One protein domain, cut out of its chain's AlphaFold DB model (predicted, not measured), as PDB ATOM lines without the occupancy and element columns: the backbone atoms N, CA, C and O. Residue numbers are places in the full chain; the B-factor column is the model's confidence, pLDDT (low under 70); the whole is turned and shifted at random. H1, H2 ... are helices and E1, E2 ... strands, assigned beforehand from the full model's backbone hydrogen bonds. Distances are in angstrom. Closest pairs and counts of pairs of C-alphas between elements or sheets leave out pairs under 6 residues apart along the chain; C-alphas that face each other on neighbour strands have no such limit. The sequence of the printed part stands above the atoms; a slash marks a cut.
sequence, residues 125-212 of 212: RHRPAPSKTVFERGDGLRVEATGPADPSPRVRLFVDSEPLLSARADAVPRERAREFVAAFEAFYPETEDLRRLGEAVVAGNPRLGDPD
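What this domain is: This is residues 125 to 212 of the 212 residues of an uncharacterized protein of Haloplanus rallus (UniProt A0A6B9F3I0). A twisted sheet of five antiparallel strands forms a wall, and two helices cover one face of it: H1 over E3 and E4, and H2 over E4 and E5. The strands follow one another side by side as a meander, each the antiparallel neighbour of the one before, in the order E1, E2, E3, E4, E5; E1 lies at the edge away from H2. The printed part has 88 residues, with five named strands followed by two named helices; the class is mixed, helices and strands, in two layers, helices on one face of a sheet. It is compact, with a radius of gyration of the C-alphas of 11.8 A and spans of 35 by 26 by 20 A.

How they stand to each other: E1, residues 125 to 128, is an edge strand and forms a hairpin with E2, residues 132 to 137; N 127 and O 134 are 2.8 A apart, within hydrogen-bond range. E2 forms a hairpin with E3, residues 141 to 146, with N 135 and O 143 at 2.8 A. E3 forms a hairpin with E4, residues 154 to 159, with N 144 and O 156 at 2.8 A. E4 forms a hairpin with the other edge strand, E5, residues 162 to 169, with N 155 and O 167 at 2.9 A. E5 bends by 54 degrees at residue 165. H1, residues 173 to 185, is on the sheet at a height of 7.8 A, over E3 and, only just, E4, where 3 of its C-alphas fall; it runs along the strands, at 16 degrees to E3 on the local plane. The closest C-alphas of E3 and H1 are those of Ala 145 and Pro 173, 5.5 A apart. H2, residues 194 to 204, is on the same face at a height of 9.8 A, over E4 and E5; its closest C-alpha pair with E5 is Leu 164 and Arg 195, 6.1 A. H1, with residues 180 to 184 alone, touches H2 at a steep tilt of 58 degrees, opposite ways; the closest C-alphas, of Ala 183 and Val 201, are 6.3 A apart. In H1 and H2 every O i to N i+4 pair is within hydrogen-bond range.

Where its parts are: E1 begins at C-alpha 125, (13.572, -21.433, 112.155). E5 is 19.8 A long, H1 18.0 A and H2 15.0 A; H2 ends at C-alpha 204, (32.867, -31.556, 118.893).

The domain as a whole: The two C-alphas farthest apart, of Ala 149 and Glu 190, are 35.4 A apart. The printed part has no cut and no long link. Residues 208 to 209 pair antiparallel with residues 168 to 169 of E5. The mean pLDDT of the printed part is 88.4; residue 171 and residues 210 to 212 are under 70.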
ATOM      1  N   ARG A 125      14.432 -21.223 113.321       95.06
ATOM      2  CA  ARG A 125      13.572 -21.433 112.155       95.06
ATOM      3  C   ARG A 125      14.420 -21.706 110.930       95.06
ATOM      4  O   ARG A 125      15.412 -21.027 110.686       95.06
ATOM      5  N   HIS A 126      14.007 -22.688 110.138       93.88
ATOM      6  CA  HIS A 126      14.584 -22.918 108.820       93.88
ATOM      7  C   HIS A 126      13.988 -21.928 107.818       93.88
ATOM      8  O   HIS A 126      12.770 -21.887 107.630       93.88
ATOM      9  N   ARG A 127      14.851 -21.171 107.142       87.94
ATOM     10  CA  ARG A 127      14.486 -20.270 106.055       87.94
ATOM     11  C   ARG A 127      14.973 -20.862 104.730       87.94
ATOM     12  O   ARG A 127      16.183 -20.985 104.534       87.94
ATOM     13  N   PRO A 128      14.063 -21.235 103.813       75.81
ATOM     14  CA  PRO A 128      14.455 -21.717 102.496       75.81
ATOM     15  C   PRO A 128      15.278 -20.660 101.751       75.81
ATOM     16  O   PRO A 128      14.884 -19.494 101.697       75.81
ATOM     17  N   ALA A 129      16.396 -21.069 101.154       82.06
ATOM     18  CA  ALA A 129      17.184 -20.230 100.260       82.06
ATOM     19  C   ALA A 129      17.643 -21.038  99.028       82.06
ATOM     20  O   ALA A 129      17.806 -22.254  99.127       82.06
ATOM     21  N   PRO A 130      17.844 -20.397  97.858       75.94
ATOM     22  CA  PRO A 130      18.017 -21.115  96.588       75.94
ATOM     23  C   PRO A 130      19.284 -21.976  96.499       75.94
ATOM     24  O   PRO A 130      19.283 -23.005  95.836       75.94
ATOM     25  N   SER A 131      20.371 -21.553  97.148       83.38
ATOM     26  CA  SER A 131      21.700 -22.172  97.028       83.38
ATOM     27  C   SER A 131      22.311 -22.579  98.369       83.38
ATOM     28  O   SER A 131      23.458 -23.022  98.424       83.38
ATOM     29  N   LYS A 132      21.567 -22.404  99.464       88.81
ATOM     30  CA  LYS A 132      22.049 -22.621 100.825       88.81
ATOM     31  C   LYS A 132      20.907 -22.979 101.765       88.81
ATOM     32  O   LYS A 132      19.750 -22.668 101.507       88.81
ATOM     33  N   THR A 133      21.248 -23.612 102.874       91.88
ATOM     34  CA  THR A 133      20.347 -23.790 104.012       91.88
ATOM     35  C   THR A 133      20.591 -22.660 104.999       91.88
ATOM     36  O   THR A 133      21.743 -22.367 105.308       91.88
ATOM     37  N   VAL A 134      19.527 -22.043 105.510       94.50
ATOM     38  CA  VAL A 134      19.631 -20.984 106.516       94.50
ATOM     39  C   VAL A 134      18.771 -21.342 107.724       94.50
ATOM     40  O   VAL A 134      17.598 -21.688 107.582       94.50
ATOM     41  N   PHE A 135      19.356 -21.247 108.912       95.88
ATOM     42  CA  PHE A 135      18.666 -21.315 110.193       95.88
ATOM     43  C   PHE A 135      18.826 -19.973 110.901       95.88
ATOM     44  O   PHE A 135      19.943 -19.483 111.030       95.88
ATOM     45  N   GLU A 136      17.729 -19.373 111.347       95.75
ATOM     46  CA  GLU A 136      17.720 -18.065 112.016       95.75
ATOM     47  C   GLU A 136      17.074 -18.190 113.397       95.75
ATOM     48  O   GLU A 136      16.111 -18.943 113.573       95.75
ATOM     49  N   ARG A 137      17.591 -17.428 114.359       94.75
ATOM     50  CA  ARG A 137      17.017 -17.220 115.690       94.75
ATOM     51  C   ARG A 137      16.570 -15.760 115.807       94.75
ATOM     52  O   ARG A 137      17.113 -14.878 115.145       94.75
ATOM     53  N   GLY A 138      15.547 -15.501 116.620       87.56
ATOM     54  CA  GLY A 138      14.891 -14.185 116.695       87.56
ATOM     55  C   GLY A 138      15.751 -13.033 117.231       87.56
ATOM     56  O   GLY A 138      15.331 -11.886 117.139       87.56
ATOM     57  N   ASP A 139      16.928 -13.320 117.774       90.38
ATOM     58  CA  ASP A 139      17.842 -12.369 118.413       90.38
ATOM     59  C   ASP A 139      19.066 -12.015 117.552       90.38
ATOM     60  O   ASP A 139      20.060 -11.529 118.077       90.38
ATOM     61  N   GLY A 140      19.023 -12.281 116.242       90.25
ATOM     62  CA  GLY A 140      20.104 -11.911 115.317       90.25
ATOM     63  C   GLY A 140      21.133 -13.013 115.055       90.25
ATOM     64  O   GLY A 140      22.038 -12.816 114.240       90.25
ATOM     65  N   LEU A 141      20.984 -14.196 115.666       95.44
ATOM     66  CA  LEU A 141      21.812 -15.357 115.336       95.44
ATOM     67  C   LEU A 141      21.342 -16.050 114.062       95.44
ATOM     68  O   LEU A 141      20.151 -16.285 113.844       95.44
ATOM     69  N   ARG A 142      22.308 -16.443 113.233       96.06
ATOM     70  CA  ARG A 142      22.046 -17.174 111.993       96.06
ATOM     71  C   ARG A 142      23.124 -18.212 111.729       96.06
ATOM     72  O   ARG A 142      24.309 -17.922 111.836       96.06
ATOM     73  N   VAL A 143      22.715 -19.406 111.319       96.31
ATOM     74  CA  VAL A 143      23.604 -20.458 110.825       96.31
ATOM     75  C   VAL A 143      23.291 -20.720 109.361       96.31
ATOM     76  O   VAL A 143      22.145 -20.980 108.998       96.31
ATOM     77  N   GLU A 144      24.306 -20.665 108.509       95.25
ATOM     78  CA  GLU A 144      24.176 -20.960 107.084       95.25
ATOM     79  C   GLU A 144      24.997 -22.188 106.706       95.25
ATOM     80  O   GLU A 144      26.151 -22.312 107.103       95.25
ATOM     81  N   ALA A 145      24.426 -23.062 105.884       93.38
ATOM     82  CA  ALA A 145      25.129 -24.157 105.228       93.38
ATOM     83  C   ALA A 145      25.107 -23.947 103.717       93.38
ATOM     84  O   ALA A 145      24.044 -23.689 103.154       93.38
ATOM     85  N   THR A 146      26.246 -24.088 103.047       91.75
ATOM     86  CA  THR A 146      26.299 -24.109 101.575       91.75
ATOM     87  C   THR A 146      25.437 -25.238 100.997       91.75
ATOM     88  O   THR A 146      25.084 -26.194 101.690       91.75
ATOM     89  N   GLY A 147      25.095 -25.147  99.712       85.69
ATOM     90  CA  GLY A 147      24.407 -26.227  99.008       85.69
ATOM     91  C   GLY A 147      25.250 -27.513  98.921       85.69
ATOM     92  O   GLY A 147      26.477 -27.452  99.005       85.69
ATOM     93  N   PRO A 148      24.615 -28.682  98.719       78.38
ATOM     94  CA  PRO A 148      25.310 -29.973  98.653       78.38
ATOM     95  C   PRO A 148      26.240 -30.112  97.435       78.38
ATOM     96  O   PRO A 148      27.168 -30.909  97.469       78.38
ATOM     97  N   ALA A 149      26.009 -29.334  96.372       83.62
ATOM     98  CA  ALA A 149      26.846 -29.307  95.169       83.62
ATOM     99  C   ALA A 149      27.974 -28.257  95.227       83.62
ATOM    100  O   ALA A 149      28.673 -28.054  94.236       83.62
ATOM    101  N   ASP A 150      28.128 -27.550  96.351       87.06
ATOM    102  CA  ASP A 150      29.193 -26.561  96.512       87.06
ATOM    103  C   ASP A 150      30.563 -27.269  96.553       87.06
ATOM    104  O   ASP A 150      30.730 -28.223  97.317       87.06
ATOM    105  N   PRO A 151      31.563 -26.834  95.761       86.06
ATOM    106  CA  PRO A 151      32.889 -27.454  95.750       86.06
ATOM    107  C   PRO A 151      33.652 -27.273  97.071       86.06
ATOM    108  O   PRO A 151      34.683 -27.910  97.288       86.06
ATOM    109  N   SER A 152      33.193 -26.392  97.959       87.81
ATOM    110  CA  SER A 152      33.768 -26.153  99.281       87.81
ATOM    111  C   SER A 152      32.665 -26.052 100.339       87.81
ATOM    112  O   SER A 152      32.371 -24.950 100.817       87.81
ATOM    113  N   PRO A 153      32.066 -27.191 100.742       90.19
ATOM    114  CA  PRO A 153      30.934 -27.181 101.648       90.19
ATOM    115  C   PRO A 153      31.289 -26.611 103.021       90.19
ATOM    116  O   PRO A 153      32.308 -26.982 103.612       90.19
ATOM    117  N   ARG A 154      30.463 -25.700 103.544       92.25
ATOM    118  CA  ARG A 154      30.721 -24.999 104.811       92.25
ATOM    119  C   ARG A 154      29.463 -24.773 105.634       92.25
ATOM    120  O   ARG A 154      28.395 -24.530 105.074       92.25
ATOM    121  N   VAL A 155      29.637 -24.768 106.956       93.69
ATOM    122  CA  VAL A 155      28.681 -24.274 107.956       93.69
ATOM    123  C   VAL A 155      29.239 -22.990 108.562       93.69
ATOM    124  O   VAL A 155      30.390 -22.957 108.985       93.69
ATOM    125  N   ARG A 156      28.446 -21.921 108.603       95.25
ATOM    126  CA  ARG A 156      28.861 -20.604 109.095       95.25
ATOM    127  C   ARG A 156      27.906 -20.103 110.163       95.25
ATOM    128  O   ARG A 156      26.700 -20.170 109.956       95.25
ATOM    129  N   LEU A 157      28.442 -19.572 111.255       96.25
ATOM    130  CA  LEU A 157      27.691 -18.871 112.294       96.25
ATOM    131  C   LEU A 157      27.831 -17.364 112.081       96.25
ATOM    132  O   LEU A 157      28.933 -16.869 111.854       96.25
ATOM    133  N   PHE A 158      26.720 -16.650 112.201       96.19
ATOM    134  CA  PHE A 158      26.627 -15.203 112.099       96.19
ATOM    135  C   PHE A 158      25.956 -14.615 113.341       96.19
ATOM    136  O   PHE A 158      25.045 -15.229 113.901       96.19
ATOM    137  N   VAL A 159      26.380 -13.405 113.699       94.19
ATOM    138  CA  VAL A 159      25.755 -12.542 114.713       94.19
ATOM    139  C   VAL A 159      25.517 -11.191 114.059       94.19
ATOM    140  O   VAL A 159      26.447 -10.633 113.485       94.19
ATOM    141  N   ASP A 160      24.281 -10.699 114.069       90.69
ATOM    142  CA  ASP A 160      23.918  -9.403 113.473       90.69
ATOM    143  C   ASP A 160      24.400  -9.236 112.018       90.69
ATOM    144  O   ASP A 160      24.761  -8.155 111.566       90.69
ATOM    145  N   SER A 161      24.359 -10.335 111.254       88.06
ATOM    146  CA  SER A 161      24.841 -10.464 109.863       88.06
ATOM    147  C   SER A 161      26.357 -10.524 109.656       88.06
ATOM    148  O   SER A 161      26.778 -10.808 108.533       88.06
ATOM    149  N   GLU A 162      27.166 -10.375 110.702       92.50
ATOM    150  CA  GLU A 162      28.622 -10.530 110.638       92.50
ATOM    151  C   GLU A 162      29.031 -12.001 110.827       92.50
ATOM    152  O   GLU A 162      28.509 -12.677 111.724       92.50
ATOM    153  N   PRO A 163      29.940 -12.550 109.996       92.75
ATOM    154  CA  PRO A 163      30.411 -13.919 110.150       92.75
ATOM    155  C   PRO A 163      31.279 -14.040 111.405       92.75
ATOM    156  O   PRO A 163      32.343 -13.434 111.518       92.75
ATOM    157  N   LEU A 164      30.844 -14.879 112.341       94.25
ATOM    158  CA  LEU A 164      31.576 -15.146 113.573       94.25
ATOM    159  C   LEU A 164      32.501 -16.359 113.446       94.25
ATOM    160  O   LEU A 164      33.593 -16.364 114.011       94.25
ATOM    161  N   LEU A 165      32.056 -17.387 112.719       94.50
ATOM    162  CA  LEU A 165      32.755 -18.663 112.561       94.50
ATOM    163  C   LEU A 165      32.386 -19.309 111.221       94.50
ATOM    164  O   LEU A 165      31.251 -19.190 110.760       94.50
ATOM    165  N   SER A 166      33.322 -20.042 110.623       94.00
ATOM    166  CA  SER A 166      33.113 -20.803 109.392       94.00
ATOM    167  C   SER A 166      33.853 -22.132 109.474       94.00
ATOM    168  O   SER A 166      35.069 -22.130 109.554       94.00
ATOM    169  N   ALA A 167      33.142 -23.253 109.403       92.94
ATOM    170  CA  ALA A 167      33.702 -24.600 109.456       92.94
ATOM    171  C   ALA A 167      33.472 -25.338 108.139       92.94
ATOM    172  O   ALA A 167      32.415 -25.202 107.514       92.94
ATOM    173  N   ARG A 168      34.445 -26.147 107.716       91.56
ATOM    174  CA  ARG A 168      34.268 -27.037 106.560       91.56
ATOM    175  C   ARG A 168      33.295 -28.153 106.925       91.56
ATOM    176  O   ARG A 168      33.420 -28.739 107.993       91.56
ATOM    177  N   ALA A 169      32.362 -28.458 106.036       85.12
ATOM    178  CA  ALA A 169      31.451 -29.585 106.168       85.12
ATOM    179  C   ALA A 169      31.835 -30.709 105.206       85.12
ATOM    180  O   ALA A 169      32.426 -30.475 104.148       85.12
ATOM    181  N   ASP A 170      31.477 -31.934 105.577       76.56
ATOM    182  CA  ASP A 170      31.425 -33.047 104.638       76.56
ATOM    183  C   ASP A 170      30.248 -32.899 103.647       76.56
ATOM    184  O   ASP A 170      29.617 -31.844 103.531       76.56
ATOM    185  N   ALA A 171      29.962 -33.963 102.898       66.31
ATOM    186  CA  ALA A 171      29.004 -33.965 101.796       66.31
ATOM    187  C   ALA A 171      27.535 -33.688 102.187       66.31
ATOM    188  O   ALA A 171      26.698 -33.597 101.289       66.31
ATOM    189  N   VAL A 172      27.192 -33.534 103.478       81.50
ATOM    190  CA  VAL A 172      25.796 -33.349 103.930       81.50
ATOM    191  C   VAL A 172      25.604 -32.043 104.743       81.50
ATOM    192  O   VAL A 172      25.274 -32.085 105.936       81.50
ATOM    193  N   PRO A 173      25.815 -30.843 104.144       82.38
ATOM    194  CA  PRO A 173      25.959 -29.587 104.894       82.38
ATOM    195  C   PRO A 173      24.712 -29.164 105.664       82.38
ATOM    196  O   PRO A 173      24.816 -28.570 106.735       82.38
ATOM    197  N   ARG A 174      23.519 -29.471 105.144       87.06
ATOM    198  CA  ARG A 174      22.247 -29.107 105.777       87.06
ATOM    199  C   ARG A 174      22.080 -29.802 107.126       87.06
ATOM    200  O   ARG A 174      21.735 -29.164 108.118       87.06
ATOM    201  N   GLU A 175      22.325 -31.101 107.156       86.06
ATOM    202  CA  GLU A 175      22.256 -31.958 108.331       86.06
ATOM    203  C   GLU A 175      23.342 -31.553 109.327       86.06
ATOM    204  O   GLU A 175      23.065 -31.471 110.521       86.06
ATOM    205  N   ARG A 176      24.544 -31.212 108.837       87.75
ATOM    206  CA  ARG A 176      25.627 -30.702 109.689       87.75
ATOM    207  C   ARG A 176      25.288 -29.350 110.314       87.75
ATOM    208  O   ARG A 176      25.529 -29.157 111.499       87.75
ATOM    209  N   ALA A 177      24.690 -28.428 109.561       91.44
ATOM    210  CA  ALA A 177      24.244 -27.143 110.097       91.44
ATOM    211  C   ALA A 177      23.109 -27.309 111.116       91.44
ATOM    212  O   ALA A 177      23.080 -26.598 112.115       91.44
ATOM    213  N   ARG A 178      22.204 -28.271 110.912       91.56
ATOM    214  CA  ARG A 178      21.156 -28.569 111.893       91.56
ATOM    215  C   ARG A 178      21.728 -29.150 113.186       91.56
ATOM    216  O   ARG A 178      21.344 -28.719 114.267       91.56
ATOM    217  N   GLU A 179      22.672 -30.085 113.076       90.19
ATOM    218  CA  GLU A 179      23.411 -30.613 114.227       90.19
ATOM    219  C   GLU A 179      24.182 -29.504 114.952       90.19
ATOM    220  O   GLU A 179      24.110 -29.414 116.176       90.19
ATOM    221  N   PHE A 180      24.843 -28.611 114.206       93.62
ATOM    222  CA  PHE A 180      25.513 -27.440 114.765       93.62
ATOM    223  C   PHE A 180      24.537 -26.582 115.573       93.62
ATOM    224  O   PHE A 180      24.827 -26.259 116.720       93.62
ATOM    225  N   VAL A 181      23.372 -26.247 115.009       95.00
ATOM    226  CA  VAL A 181      22.351 -25.440 115.692       95.00
ATOM    227  C   VAL A 181      21.880 -26.113 116.980       95.00
ATOM    228  O   VAL A 181      21.799 -25.458 118.015       95.00
ATOM    229  N   ALA A 182      21.599 -27.415 116.951       93.31
ATOM    230  CA  ALA A 182      21.147 -28.135 118.137       93.31
ATOM    231  C   ALA A 182      22.220 -28.218 119.231       93.31
ATOM    232  O   ALA A 182      21.914 -28.045 120.410       93.31
ATOM    233  N   ALA A 183      23.476 -28.459 118.851       93.06
ATOM    234  CA  ALA A 183      24.599 -28.470 119.778       93.06
ATOM    235  C   ALA A 183      24.877 -27.075 120.351       93.06
ATOM    236  O   ALA A 183      25.155 -26.946 121.539       93.06
ATOM    237  N   PHE A 184      24.782 -26.035 119.524       95.06
ATOM    238  CA  PHE A 184      24.965 -24.648 119.934       95.06
ATOM    239  C   PHE A 184      23.861 -24.217 120.906       95.06
ATOM    240  O   PHE A 184      24.169 -23.775 122.008       95.06
ATOM    241  N   GLU A 185      22.587 -24.417 120.557       95.25
ATOM    242  CA  GLU A 185      21.451 -24.020 121.401       95.25
ATOM    243  C   GLU A 185      21.473 -24.718 122.767       95.25
ATOM    244  O   GLU A 185      21.147 -24.093 123.772       95.25
ATOM    245  N   ALA A 186      21.924 -25.978 122.836       92.06
ATOM    246  CA  ALA A 186      22.015 -26.723 124.093       92.06
ATOM    247  C   ALA A 186      22.927 -26.060 125.143       92.06
ATOM    248  O   ALA A 186      22.758 -26.308 126.332       92.06
ATOM    249  N   PHE A 187      23.881 -25.225 124.717       92.69
ATOM    250  CA  PHE A 187      24.847 -24.564 125.601       92.69
ATOM    251  C   PHE A 187      24.880 -23.042 125.463       92.69
ATOM    252  O   PHE A 187      25.620 -22.381 126.195       92.69
ATOM    253  N   TYR A 188      24.100 -22.485 124.540       91.12
ATOM    254  CA  TYR A 188      23.979 -21.050 124.319       91.12
ATOM    255  C   TYR A 188      23.598 -20.274 125.594       91.12
ATOM    256  O   TYR A 188      24.259 -19.275 125.871       91.12
ATOM    257  N   PRO A 189      22.652 -20.736 126.445       87.06
ATOM    258  CA  PRO A 189      22.303 -20.024 127.680       87.06
ATOM    259  C   PRO A 189      23.436 -19.918 128.713       87.06
ATOM    260  O   PRO A 189      23.316 -19.170 129.676       87.06
ATOM    261  N   GLU A 190      24.514 -20.688 128.554       84.88
ATOM    262  CA  GLU A 190      25.586 -20.811 129.546       84.88
ATOM    263  C   GLU A 190      26.819 -19.946 129.233       84.88
ATOM    264  O   GLU A 190      27.811 -20.017 129.962       84.88
ATOM    265  N   THR A 191      26.830 -19.193 128.126       82.69
ATOM    266  CA  THR A 191      28.044 -18.511 127.653       82.69
ATOM    267  C   THR A 191      27.758 -17.212 126.912       82.69
ATOM    268  O   THR A 191      26.972 -17.174 125.973       82.69
ATOM    269  N   GLU A 192      28.480 -16.156 127.285       84.50
ATOM    270  CA  GLU A 192      28.475 -14.875 126.565       84.50
ATOM    271  C   GLU A 192      29.433 -14.895 125.357       84.50
ATOM    272  O   GLU A 192      29.252 -14.162 124.388       84.50
ATOM    273  N   ASP A 193      30.440 -15.778 125.373       93.00
ATOM    274  CA  ASP A 193      31.398 -15.943 124.276       93.00
ATOM    275  C   ASP A 193      30.864 -16.927 123.222       93.00
ATOM    276  O   ASP A 193      31.084 -18.144 123.280       93.00
ATOM    277  N   LEU A 194      30.122 -16.381 122.257       93.00
ATOM    278  CA  LEU A 194      29.469 -17.144 121.190       93.00
ATOM    279  C   LEU A 194      30.461 -17.763 120.202       93.00
ATOM    280  O   LEU A 194      30.202 -18.840 119.658       93.00
ATOM    281  N   ARG A 195      31.611 -17.113 119.981       93.69
ATOM    282  CA  ARG A 195      32.647 -17.621 119.073       93.69
ATOM    283  C   ARG A 195      33.228 -18.900 119.647       93.69
ATOM    284  O   ARG A 195      33.239 -19.930 118.977       93.69
ATOM    285  N   ARG A 196      33.616 -18.856 120.921       93.19
ATOM    286  CA  ARG A 196      34.198 -19.998 121.624       93.19
ATOM    287  C   ARG A 196      33.219 -21.158 121.781       93.19
ATOM    288  O   ARG A 196      33.642 -22.316 121.779       93.19
ATOM    289  N   LEU A 197      31.921 -20.872 121.904       94.81
ATOM    290  CA  LEU A 197      30.887 -21.904 121.842       94.81
ATOM    291  C   LEU A 197      30.828 -22.555 120.458       94.81
ATOM    292  O   LEU A 197      30.848 -23.781 120.366       94.81
ATOM    293  N   GLY A 198      30.794 -21.754 119.392       93.75
ATOM    294  CA  GLY A 198      30.810 -22.265 118.024       93.75
ATOM    295  C   GLY A 198      32.034 -23.144 117.747       93.75
ATOM    296  O   GLY A 198      31.888 -24.251 117.234       93.75
ATOM    297  N   GLU A 199      33.228 -22.713 118.158       94.50
ATOM    298  CA  GLU A 199      34.468 -23.499 118.052       94.50
ATOM    299  C   GLU A 199      34.372 -24.831 118.809       94.50
ATOM    300  O   GLU A 199      34.777 -25.876 118.299       94.50
ATOM    301  N   ALA A 200      33.785 -24.829 120.010       93.88
ATOM    302  CA  ALA A 200      33.571 -26.048 120.783       93.88
ATOM    303  C   ALA A 200      32.592 -27.018 120.100       93.88
ATOM    304  O   ALA A 200      32.774 -28.234 120.202       93.88
ATOM    305  N   VAL A 201      31.573 -26.506 119.404       93.69
ATOM    306  CA  VAL A 201      30.648 -27.314 118.594       93.69
ATOM    307  C   VAL A 201      31.364 -27.910 117.379       93.69
ATOM    308  O   VAL A 201      31.220 -29.105 117.126       93.69
ATOM    309  N   VAL A 202      32.188 -27.125 116.676       92.19
ATOM    310  CA  VAL A 202      32.991 -27.598 115.530       92.19
ATOM    311  C   VAL A 202      33.966 -28.691 115.959       92.19
ATOM    312  O   VAL A 202      33.881 -29.804 115.453       92.19
ATOM    313  N   ALA A 203      34.805 -28.437 116.968       90.50
ATOM    314  CA  ALA A 203      35.748 -29.427 117.506       90.50
ATOM    315  C   ALA A 203      35.047 -30.691 118.057       90.50
ATOM    316  O   ALA A 203      35.631 -31.774 118.205       90.50
ATOM    317  N   GLY A 204      33.776 -30.531 118.419       86.31
ATOM    318  CA  GLY A 204      32.867 -31.556 118.893       86.31
ATOM    319  C   GLY A 204      32.395 -32.535 117.822       86.31
ATOM    320  O   GLY A 204      32.173 -33.713 118.132       86.31
ATOM    321  N   ASN A 205      32.300 -32.065 116.579       85.38
ATOM    322  CA  ASN A 205      31.672 -32.753 115.466       85.38
ATOM    323  C   ASN A 205      32.730 -33.320 114.500       85.38
ATOM    324  O   ASN A 205      33.397 -32.556 113.812       85.38
ATOM    325  N   PRO A 206      32.874 -34.652 114.375       76.88
ATOM    326  CA  PRO A 206      33.905 -35.258 113.525       76.88
ATOM    327  C   PRO A 206      33.707 -35.005 112.021       76.88
ATOM    328  O   PRO A 206      34.594 -35.317 111.231       76.88
ATOM    329  N   ARG A 207      32.541 -34.489 111.617       82.19
ATOM    330  CA  ARG A 207      32.192 -34.159 110.229       82.19
ATOM    331  C   ARG A 207      32.287 -32.660 109.935       82.19
ATOM    332  O   ARG A 207      31.949 -32.234 108.831       82.19
ATOM    333  N   LEU A 208      32.733 -31.874 110.915       81.81
ATOM    334  CA  LEU A 208      33.104 -30.478 110.743       81.81
ATOM    335  C   LEU A 208      34.619 -30.338 110.932       81.81
ATOM    336  O   LEU A 208      35.190 -30.868 111.881       81.81
ATOM    337  N   GLY A 209      35.272 -29.666 109.989       76.50
ATOM    338  CA  GLY A 209      36.699 -29.355 110.049       76.50
ATOM    339  C   GLY A 209      36.958 -27.962 110.617       76.50
ATOM    340  O   GLY A 209      36.058 -27.116 110.604       76.50
ATOM    341  N   ASP A 210      38.193 -27.741 111.075       59.19
ATOM    342  CA  ASP A 210      38.635 -26.473 111.663       59.19
ATOM    343  C   ASP A 210      38.357 -25.263 110.746       59.19
ATOM    344  O   ASP A 210      38.323 -25.404 109.515       59.19
ATOM    345  N   PRO A 211      38.115 -24.080 111.341       54.41
ATOM    346  CA  PRO A 211      37.976 -22.837 110.598       54.41
ATOM    347  C   PRO A 211      39.289 -22.435 109.914       54.41
ATOM    348  O   PRO A 211      40.368 -22.733 110.423       54.41
ATOM    349  N   ASP A 212      39.171 -21.752 108.770       52.88
ATOM    350  CA  ASP A 212      40.277 -20.956 108.211       52.88
ATOM    351  C   ASP A 212      40.520 -19.714 109.087       52.88
ATOM    352  O   ASP A 212      39.511 -19.118 109.547       52.88
TER     353      ASP A 212